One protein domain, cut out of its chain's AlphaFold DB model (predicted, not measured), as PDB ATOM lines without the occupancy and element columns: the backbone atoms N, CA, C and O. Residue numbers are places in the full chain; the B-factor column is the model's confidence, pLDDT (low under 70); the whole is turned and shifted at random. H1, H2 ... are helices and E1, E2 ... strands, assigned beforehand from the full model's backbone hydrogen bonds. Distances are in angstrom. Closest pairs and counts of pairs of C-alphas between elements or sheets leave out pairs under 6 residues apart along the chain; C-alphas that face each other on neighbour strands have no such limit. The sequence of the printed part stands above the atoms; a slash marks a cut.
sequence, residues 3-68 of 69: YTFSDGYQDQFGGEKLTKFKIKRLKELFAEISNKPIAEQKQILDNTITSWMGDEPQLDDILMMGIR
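What this domain is: This is residues 3 to 68 of the 69 residues of an uncharacterized protein of Salinivirga cyanobacteriivorans (UniProt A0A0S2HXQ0). Two helices, H2 and H3, run side by side in opposite directions, and a narrow antiparallel ribbon of the first and last strands, E1 and E2, runs along one side of this pair. The one-turn helix H1 packs on the beginning of H2, toward the end of the body where a turn around Lys 17 lies. The 66 printed residues hold E1, H1, H2, H3 and E2 in that order, mostly helix. The whole is compact, with a radius of gyration of the C-alphas of 11.5 A, and elongated, spanning 32 by 20 by 19 A.

How they stand to each other: E1, residues 3 to 5, and E2, residues 64 to 67, are antiparallel neighbours at 164 degrees; N 4 and O 65 are 2.9 A apart, within hydrogen-bond range. H1, residues 8 to 11, touches H2, residues 22 to 33, which meets it with residues 22 to 26 alone; the closest C-alphas are those of Gln 10 and Lys 22, 4.4 A. H3, residues 38 to 53, is close to H2 but not clearly touching, closest at the C-alphas of Ile 33 and Gln 41, 5.8 A. They run opposite ways at a shallow tilt of 34 degrees, only just short of steep. In H2 and H3 every O i to N i+4 pair is within hydrogen-bond range; H1 is too short for one. E1 and H2 are only just apart, at 8.3 A.

Where its parts are: E1 begins at C-alpha 3 (133.098, 164.971, 186.760) and measures 6.6 A, H1 5.1 A. H2 measures 17.2 A and H3 22.6 A. E2 measures 10.4 A and ends at C-alpha 67 (128.127, 168.151, 184.136).

The domain as a whole: The C-alphas farthest apart, of Lys 17 and Arg 68, are 34.3 A apart. The printed part has no cut, no link is long, and no printed residue is under 70 in pLDDT.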
ATOM      1  N   TYR A   3     131.825 164.275 186.934       95.50
ATOM      2  CA  TYR A   3     133.098 164.971 186.760       95.50
ATOM      3  C   TYR A   3     134.052 164.116 185.932       95.50
ATOM      4  O   TYR A   3     134.129 162.903 186.129       95.50
ATOM      5  N   THR A   4     134.796 164.761 185.043       95.75
ATOM      6  CA  THR A   4     135.952 164.188 184.345       95.75
ATOM      7  C   THR A   4     137.116 165.169 184.449       95.75
ATOM      8  O   THR A   4     136.905 166.382 184.412       95.75
ATOM      9  N   PHE A   5     138.323 164.664 184.677       96.44
ATOM     10  CA  PHE A   5     139.489 165.483 185.003       96.44
ATOM     11  C   PHE A   5     140.798 164.760 184.665       96.44
ATOM     12  O   PHE A   5     140.831 163.528 184.657       96.44
ATOM     13  N   SER A   6     141.858 165.530 184.398       96.88
ATOM     14  CA  SER A   6     143.236 165.026 184.334       96.88
ATOM     15  C   SER A   6     143.810 164.806 185.740       96.88
ATOM     16  O   SER A   6     143.252 165.251 186.746       96.88
ATOM     17  N   ASP A   7     144.933 164.106 185.836       96.00
ATOM     18  CA  ASP A   7     145.630 163.826 187.091       96.00
ATOM     19  C   ASP A   7     146.373 165.032 187.691       96.00
ATOM     20  O   ASP A   7     146.584 165.043 188.907       96.00
ATOM     21  N   GLY A   8     146.642 166.090 186.919       97.44
ATOM     22  CA  GLY A   8     147.334 167.290 187.407       97.44
ATOM     23  C   GLY A   8     146.785 167.856 188.729       97.44
ATOM     24  O   GLY A   8     147.554 168.176 189.633       97.44
ATOM     25  N   TYR A   9     145.457 167.886 188.920       97.50
ATOM     26  CA  TYR A   9     144.858 168.393 190.169       97.50
ATOM     27  C   TYR A   9     145.256 167.542 191.385       97.50
ATOM     28  O   TYR A   9     145.607 168.057 192.445       97.50
ATOM     29  N   GLN A  10     145.166 166.215 191.265       96.94
ATOM     30  CA  GLN A  10     145.455 165.312 192.381       96.94
ATOM     31  C   GLN A  10     146.958 165.144 192.626       96.94
ATOM     32  O   GLN A  10     147.348 164.817 193.752       96.94
ATOM     33  N   ASP A  11     147.782 165.362 191.603       97.56
ATOM     34  CA  ASP A  11     149.233 165.255 191.695       97.56
ATOM     35  C   ASP A  11     149.920 166.530 192.182       97.56
ATOM     36  O   ASP A  11     151.059 166.438 192.641       97.56
ATOM     37  N   GLN A  12     149.222 167.670 192.200       97.94
ATOM     38  CA  GLN A  12     149.752 168.940 192.691       97.94
ATOM     39  C   GLN A  12     150.290 168.843 194.129       97.94
ATOM     40  O   GLN A  12     149.576 168.438 195.060       97.94
ATOM     41  N   PHE A  13     151.549 169.255 194.317       97.94
ATOM     42  CA  PHE A  13     152.169 169.415 195.632       97.94
ATOM     43  C   PHE A  13     151.701 170.703 196.304       97.94
ATOM     44  O   PHE A  13     151.398 171.691 195.638       97.94
ATOM     45  N   GLY A  14     151.615 170.655 197.631       97.06
ATOM     46  CA  GLY A  14     151.168 171.783 198.426       97.06
ATOM     47  C   GLY A  14     150.841 171.431 199.877       97.06
ATOM     48  O   GLY A  14     151.143 170.331 200.371       97.06
ATOM     49  N   GLY A  15     150.195 172.378 200.554       94.50
ATOM     50  CA  GLY A  15     149.853 172.322 201.971       94.50
ATOM     51  C   GLY A  15     151.074 172.345 202.900       94.50
ATOM     52  O   GLY A  15     152.220 172.225 202.480       94.50
ATOM     53  N   GLU A  16     150.827 172.426 204.207       92.19
ATOM     54  CA  GLU A  16     151.873 172.623 205.233       92.19
ATOM     55  C   GLU A  16     152.982 171.558 205.246       92.19
ATOM     56  O   GLU A  16     154.080 171.797 205.737       92.19
ATOM     57  N   LYS A  17     152.683 170.354 204.749       94.38
ATOM     58  CA  LYS A  17     153.606 169.209 204.756       94.38
ATOM     59  C   LYS A  17     154.214 168.910 203.388       94.38
ATOM     60  O   LYS A  17     154.827 167.854 203.251       94.38
ATOM     61  N   LEU A  18     153.997 169.776 202.395       96.06
ATOM     62  CA  LEU A  18     154.466 169.596 201.022       96.06
ATOM     63  C   LEU A  18     154.092 168.211 200.461       96.06
ATOM     64  O   LEU A  18     154.926 167.354 200.172       96.06
ATOM     65  N   THR A  19     152.787 167.951 200.368       96.88
ATOM     66  CA  THR A  19     152.256 166.654 199.919       96.88
ATOM     67  C   THR A  19     151.386 166.811 198.680       96.88
ATOM     68  O   THR A  19     150.867 167.889 198.419       96.88
ATOM     69  N   LYS A  20     151.182 165.725 197.926       97.50
ATOM     70  CA  LYS A  20     150.191 165.705 196.841       97.50
ATOM     71  C   LYS A  20     148.776 165.944 197.379       97.50
ATOM     72  O   LYS A  20     148.457 165.482 198.484       97.50
ATOM     73  N   PHE A  21     147.909 166.571 196.585       97.69
ATOM     74  CA  PHE A  21     146.496 166.753 196.940       97.69
ATOM     75  C   PHE A  21     145.781 165.403 197.134       97.69
ATOM     76  O   PHE A  21     145.090 165.202 198.138       97.69
ATOM     77  N   LYS A  22     146.083 164.442 196.247       97.00
ATOM     78  CA  LYS A  22     145.568 163.064 196.160       97.00
ATOM     79  C   LYS A  22     144.083 162.959 195.804       97.00
ATOM     80  O   LYS A  22     143.245 163.759 196.215       97.00
ATOM     81  N   ILE A  23     143.738 161.852 195.142       97.25
ATOM     82  CA  ILE A  23     142.368 161.538 194.709       97.25
ATOM     83  C   ILE A  23     141.333 161.552 195.839       97.25
ATOM     84  O   ILE A  23     140.169 161.867 195.608       97.25
ATOM     85  N   LYS A  24     141.740 161.186 197.063       97.50
ATOM     86  CA  LYS A  24     140.830 161.085 198.207       97.50
ATOM     87  C   LYS A  24     140.226 162.450 198.548       97.50
ATOM     88  O   LYS A  24     139.006 162.562 198.575       97.50
ATOM     89  N   ARG A  25     141.067 163.479 198.708       97.12
ATOM     90  CA  ARG A  25     140.613 164.847 198.997       97.12
ATOM     91  C   ARG A  25     139.788 165.421 197.853       97.12
ATOM     92  O   ARG A  25     138.797 166.092 198.095       97.12
ATOM     93  N   LEU A  26     140.159 165.116 196.607       97.62
ATOM     94  CA  LEU A  26     139.421 165.590 195.436       97.62
ATOM     95  C   LEU A  26     138.000 165.015 195.382       97.62
ATOM     96  O   LEU A  26     137.044 165.745 195.136       97.62
ATOM     97  N   LYS A  27     137.837 163.724 195.687       97.25
ATOM     98  CA  LYS A  27     136.512 163.093 195.792       97.25
ATOM     99  C   LYS A  27     135.681 163.659 196.945       97.25
ATOM    100  O   LYS A  27     134.482 163.858 196.768       97.25
ATOM    101  N   GLU A  28     136.303 163.916 198.094       98.31
ATOM    102  CA  GLU A  28     135.647 164.555 199.245       98.31
ATOM    103  C   GLU A  28     135.158 165.966 198.880       98.31
ATOM    104  O   GLU A  28     133.982 166.272 199.076       98.31
ATOM    105  N   LEU A  29     136.007 166.766 198.228       98.06
ATOM    106  CA  LEU A  29     135.663 168.101 197.738       98.06
ATOM    107  C   LEU A  29     134.499 168.065 196.740       98.06
ATOM    108  O   LEU A  29     133.548 168.832 196.869       98.06
ATOM    109  N   PHE A  30     134.522 167.149 195.765       97.69
ATOM    110  CA  PHE A  30     133.414 166.998 194.818       97.69
ATOM    111  C   PHE A  30     132.092 166.656 195.495       97.69
ATOM    112  O   PHE A  30     131.053 167.171 195.074       97.69
ATOM    113  N   ALA A  31     132.118 165.791 196.513       97.31
ATOM    114  CA  ALA A  31     130.927 165.441 197.273       97.31
ATOM    115  C   ALA A  31     130.378 166.668 198.017       97.31
ATOM    116  O   ALA A  31     129.184 166.954 197.900       97.31
ATOM    117  N   GLU A  32     131.254 167.425 198.683       98.12
ATOM    118  CA  GLU A  32     130.911 168.637 199.434       98.12
ATOM    119  C   GLU A  32     130.272 169.718 198.553       98.12
ATOM    120  O   GLU A  32     129.252 170.298 198.922       98.12
ATOM    121  N   ILE A  33     130.833 169.972 197.366       97.69
ATOM    122  CA  ILE A  33     130.379 171.078 196.509       97.69
ATOM    123  C   ILE A  33     129.258 170.688 195.540       97.69
ATOM    124  O   ILE A  33     128.681 171.558 194.888       97.69
ATOM    125  N   SER A  34     128.932 169.398 195.416       96.31
ATOM    126  CA  SER A  34     128.046 168.872 194.361       96.31
ATOM    127  C   SER A  34     126.659 169.531 194.287       96.31
ATOM    128  O   SER A  34     126.083 169.621 193.196       96.31
ATOM    129  N   ASN A  35     126.134 170.017 195.414       96.25
ATOM    130  CA  ASN A  35     124.833 170.684 195.530       96.25
ATOM    131  C   ASN A  35     124.867 172.186 195.176       96.25
ATOM    132  O   ASN A  35     123.827 172.754 194.839       96.25
ATOM    133  N   LYS A  36     126.039 172.830 195.188       97.38
ATOM    134  CA  LYS A  36     126.205 174.270 194.916       97.38
ATOM    135  C   LYS A  36     126.010 174.607 193.435       97.38
ATOM    136  O   LYS A  36     126.191 173.717 192.607       97.38
ATOM    137  N   PRO A  37     125.650 175.840 193.043       97.25
ATOM    138  CA  PRO A  37     125.631 176.257 191.638       97.25
ATOM    139  C   PRO A  37     126.968 175.989 190.929       97.25
ATOM    140  O   PRO A  37     128.025 176.139 191.530       97.25
ATOM    141  N   ILE A  38     126.943 175.638 189.637       95.38
ATOM    142  CA  ILE A  38     128.157 175.272 188.872       95.38
ATOM    143  C   ILE A  38     129.234 176.364 188.914       95.38
ATOM    144  O   ILE A  38     130.414 176.058 189.060       95.38
ATOM    145  N   ALA A  39     128.834 177.636 188.839       96.31
ATOM    146  CA  ALA A  39     129.764 178.758 188.950       96.31
ATOM    147  C   ALA A  39     130.479 178.791 190.314       96.31
ATOM    148  O   ALA A  39     131.684 179.022 190.366       96.31
ATOM    149  N   GLU A  40     129.760 178.495 191.400       98.06
ATOM    150  CA  GLU A  40     130.327 178.430 192.751       98.06
ATOM    151  C   GLU A  40     131.243 177.208 192.904       98.06
ATOM    152  O   GLU A  40     132.325 177.319 193.467       98.06
ATOM    153  N   GLN A  41     130.868 176.055 192.338       98.12
ATOM    154  CA  GLN A  41     131.731 174.868 192.331       98.12
ATOM    155  C   GLN A  41     133.072 175.152 191.654       98.12
ATOM    156  O   GLN A  41     134.116 174.828 192.214       98.12
ATOM    157  N   LYS A  42     133.043 175.795 190.478       97.06
ATOM    158  CA  LYS A  42     134.256 176.202 189.761       97.06
ATOM    159  C   LYS A  42     135.132 177.102 190.634       97.06
ATOM    160  O   LYS A  42     136.316 176.830 190.778       97.06
ATOM    161  N   GLN A  43     134.549 178.132 191.247       98.38
ATOM    162  CA  GLN A  43     135.292 179.030 192.138       98.38
ATOM    163  C   GLN A  43     135.906 178.291 193.329       98.38
ATOM    164  O   GLN A  43     137.052 178.552 193.681       98.38
ATOM    165  N   ILE A  44     135.177 177.356 193.944       98.56
ATOM    166  CA  ILE A  44     135.699 176.574 195.070       98.56
ATOM    167  C   ILE A  44     136.863 175.688 194.623       98.56
ATOM    168  O   ILE A  44     137.860 175.617 195.335       98.56
ATOM    169  N   LEU A  45     136.773 175.047 193.457       98.06
ATOM    170  CA  LEU A  45     137.857 174.232 192.904       98.06
ATOM    171  C   LEU A  45     139.105 175.082 192.623       98.06
ATOM    172  O   LEU A  45     140.183 174.745 193.109       98.06
ATOM    173  N   ASP A  46     138.942 176.215 191.937       97.75
ATOM    174  CA  ASP A  46     140.036 177.142 191.611       97.75
ATOM    175  C   ASP A  46     140.720 177.669 192.888       97.75
ATOM    176  O   ASP A  46     141.948 177.652 193.015       97.75
ATOM    177  N   ASN A  47     139.930 178.077 193.883       98.38
ATOM    178  CA  ASN A  47     140.455 178.565 195.158       98.38
ATOM    179  C   ASN A  47     141.141 177.451 195.956       98.38
ATOM    180  O   ASN A  47     142.168 177.690 196.588       98.38
ATOM    181  N   THR A  48     140.589 176.235 195.930       98.19
ATOM    182  CA  THR A  48     141.135 175.097 196.678       98.19
ATOM    183  C   THR A  48     142.492 174.682 196.130       98.19
ATOM    184  O   THR A  48     143.416 174.495 196.919       98.19
ATOM    185  N   ILE A  49     142.640 174.562 194.806       97.81
ATOM    186  CA  ILE A  49     143.929 174.183 194.211       97.81
ATOM    187  C   ILE A  49     144.974 175.282 194.382       97.81
ATOM    188  O   ILE A  49     146.106 174.976 194.740       97.81
ATOM    189  N   THR A  50     144.585 176.551 194.223       97.12
ATOM    190  CA  THR A  50     145.495 177.694 194.396       97.12
ATOM    191  C   THR A  50     145.977 177.798 195.842       97.12
ATOM    192  O   THR A  50     147.170 177.936 196.094       97.12
ATOM    193  N   SER A  51     145.059 177.668 196.805       97.94
ATOM    194  CA  SER A  51     145.384 177.675 198.236       97.94
ATOM    195  C   SER A  51     146.237 176.472 198.638       97.94
ATOM    196  O   SER A  51     147.169 176.605 199.427       97.94
ATOM    197  N   TRP A  52     145.953 175.294 198.073       97.75
ATOM    198  CA  TRP A  52     146.762 174.106 198.310       97.75
ATOM    199  C   TRP A  52     148.185 174.286 197.794       97.75
ATOM    200  O   TRP A  52     149.126 174.050 198.545       97.75
ATOM    201  N   MET A  53     148.322 174.699 196.534       96.88
ATOM    202  CA  MET A  53     149.597 174.890 195.850       96.88
ATOM    203  C   MET A  53     150.488 175.902 196.581       96.88
ATOM    204  O   MET A  53     151.668 175.629 196.785       96.88
ATOM    205  N   GLY A  54     149.930 177.024 197.045       96.25
ATOM    206  CA  GLY A  54     150.720 178.070 197.692       96.25
ATOM    207  C   GLY A  54     151.799 178.598 196.744       96.25
ATOM    208  O   GLY A  54     151.485 179.004 195.627       96.25
ATOM    209  N   ASP A  55     153.058 178.555 197.183       96.00
ATOM    210  CA  ASP A  55     154.222 178.963 196.383       96.00
ATOM    211  C   ASP A  55     154.818 177.819 195.540       96.00
ATOM    212  O   ASP A  55     155.795 178.024 194.813       96.00
ATOM    213  N   GLU A  56     154.263 176.607 195.625       96.69
ATOM    214  CA  GLU A  56     154.762 175.467 194.855       96.69
ATOM    215  C   GLU A  56     154.430 175.615 193.367       96.69
ATOM    216  O   GLU A  56     153.325 176.028 193.010       96.69
ATOM    217  N   PRO A  57     155.345 175.251 192.457       96.19
ATOM    218  CA  PRO A  57     155.052 175.297 191.035       96.19
ATOM    219  C   PRO A  57     153.983 174.264 190.658       96.19
ATOM    220  O   PRO A  57     153.889 173.173 191.232       96.19
ATOM    221  N   GLN A  58     153.201 174.592 189.631       96.62
ATOM    222  CA  GLN A  58     152.306 173.628 189.005       96.62
ATOM    223  C   GLN A  58     153.127 172.526 188.320       96.62
ATOM    224  O   GLN A  58     154.066 172.821 187.581       96.62
ATOM    225  N   LEU A  59     152.787 171.261 188.581       93.31
ATOM    226  CA  LEU A  59     153.558 170.117 188.072       93.31
ATOM    227  C   LEU A  59     153.134 169.659 186.677       93.31
ATOM    228  O   LEU A  59     153.967 169.158 185.926       93.31
ATOM    229  N   ASP A  60     151.841 169.765 186.379       93.88
ATOM    230  CA  ASP A  60     151.220 169.214 185.174       93.88
ATOM    231  C   ASP A  60     149.958 170.002 184.803       93.88
ATOM    232  O   ASP A  60     149.441 170.783 185.608       93.88
ATOM    233  N   ASP A  61     149.434 169.787 183.603       96.00
ATOM    234  CA  ASP A  61     148.223 170.434 183.115       96.00
ATOM    235  C   ASP A  61     146.976 169.985 183.901       96.00
ATOM    236  O   ASP A  61     146.648 168.800 184.034       96.00
ATOM    237  N   ILE A  62     146.218 170.966 184.397       96.81
ATOM    238  CA  ILE A  62     144.985 170.737 185.154       96.81
ATOM    239  C   ILE A  62     143.780 170.998 184.252       96.81
ATOM    240  O   ILE A  62     143.466 172.140 183.923       96.81
ATOM    241  N   LEU A  63     143.063 169.930 183.900       96.69
ATOM    242  CA  LEU A  63     141.792 169.992 183.184       96.69
ATOM    243  C   LEU A  63     140.682 169.387 184.040       96.69
ATOM    244  O   LEU A  63     140.827 168.291 184.581       96.69
ATOM    245  N   MET A  64     139.543 170.073 184.117       95.88
ATOM    246  CA  MET A  64     138.364 169.592 184.827       95.88
ATOM    247  C   MET A  64     137.078 170.012 184.122       95.88
ATOM    248  O   MET A  64     136.901 171.173 183.758       95.88
ATOM    249  N   MET A  65     136.157 169.065 183.964       96.06
ATOM    250  CA  MET A  65     134.829 169.288 183.403       96.06
ATOM    251  C   MET A  65     133.774 168.674 184.321       96.06
ATOM    252  O   MET A  65     133.875 167.511 184.714       96.06
ATOM    253  N   GLY A  66     132.751 169.462 184.655       94.50
ATOM    254  CA  GLY A  66     131.616 169.046 185.475       94.50
ATOM    255  C   GLY A  66     130.301 169.197 184.716       94.50
ATOM    256  O   GLY A  66     130.042 170.245 184.127       94.50
ATOM    257  N   ILE A  67     129.459 168.165 184.752       94.38
ATOM    258  CA  ILE A  67     128.127 168.151 184.136       94.38
ATOM    259  C   ILE A  67     127.076 167.898 185.221       94.38
ATOM    260  O   ILE A  67     127.159 166.932 185.992       94.38
ATOM    261  N   ARG A  68     126.068 168.772 185.281       93.12
ATOM    262  CA  ARG A  68     124.848 168.562 186.070       93.12
ATOM    263  C   ARG A  68     123.789 167.915 185.181       93.12
ATOM    264  O   ARG A  68     123.576 168.387 184.071       93.12
TER     265      ARG A  68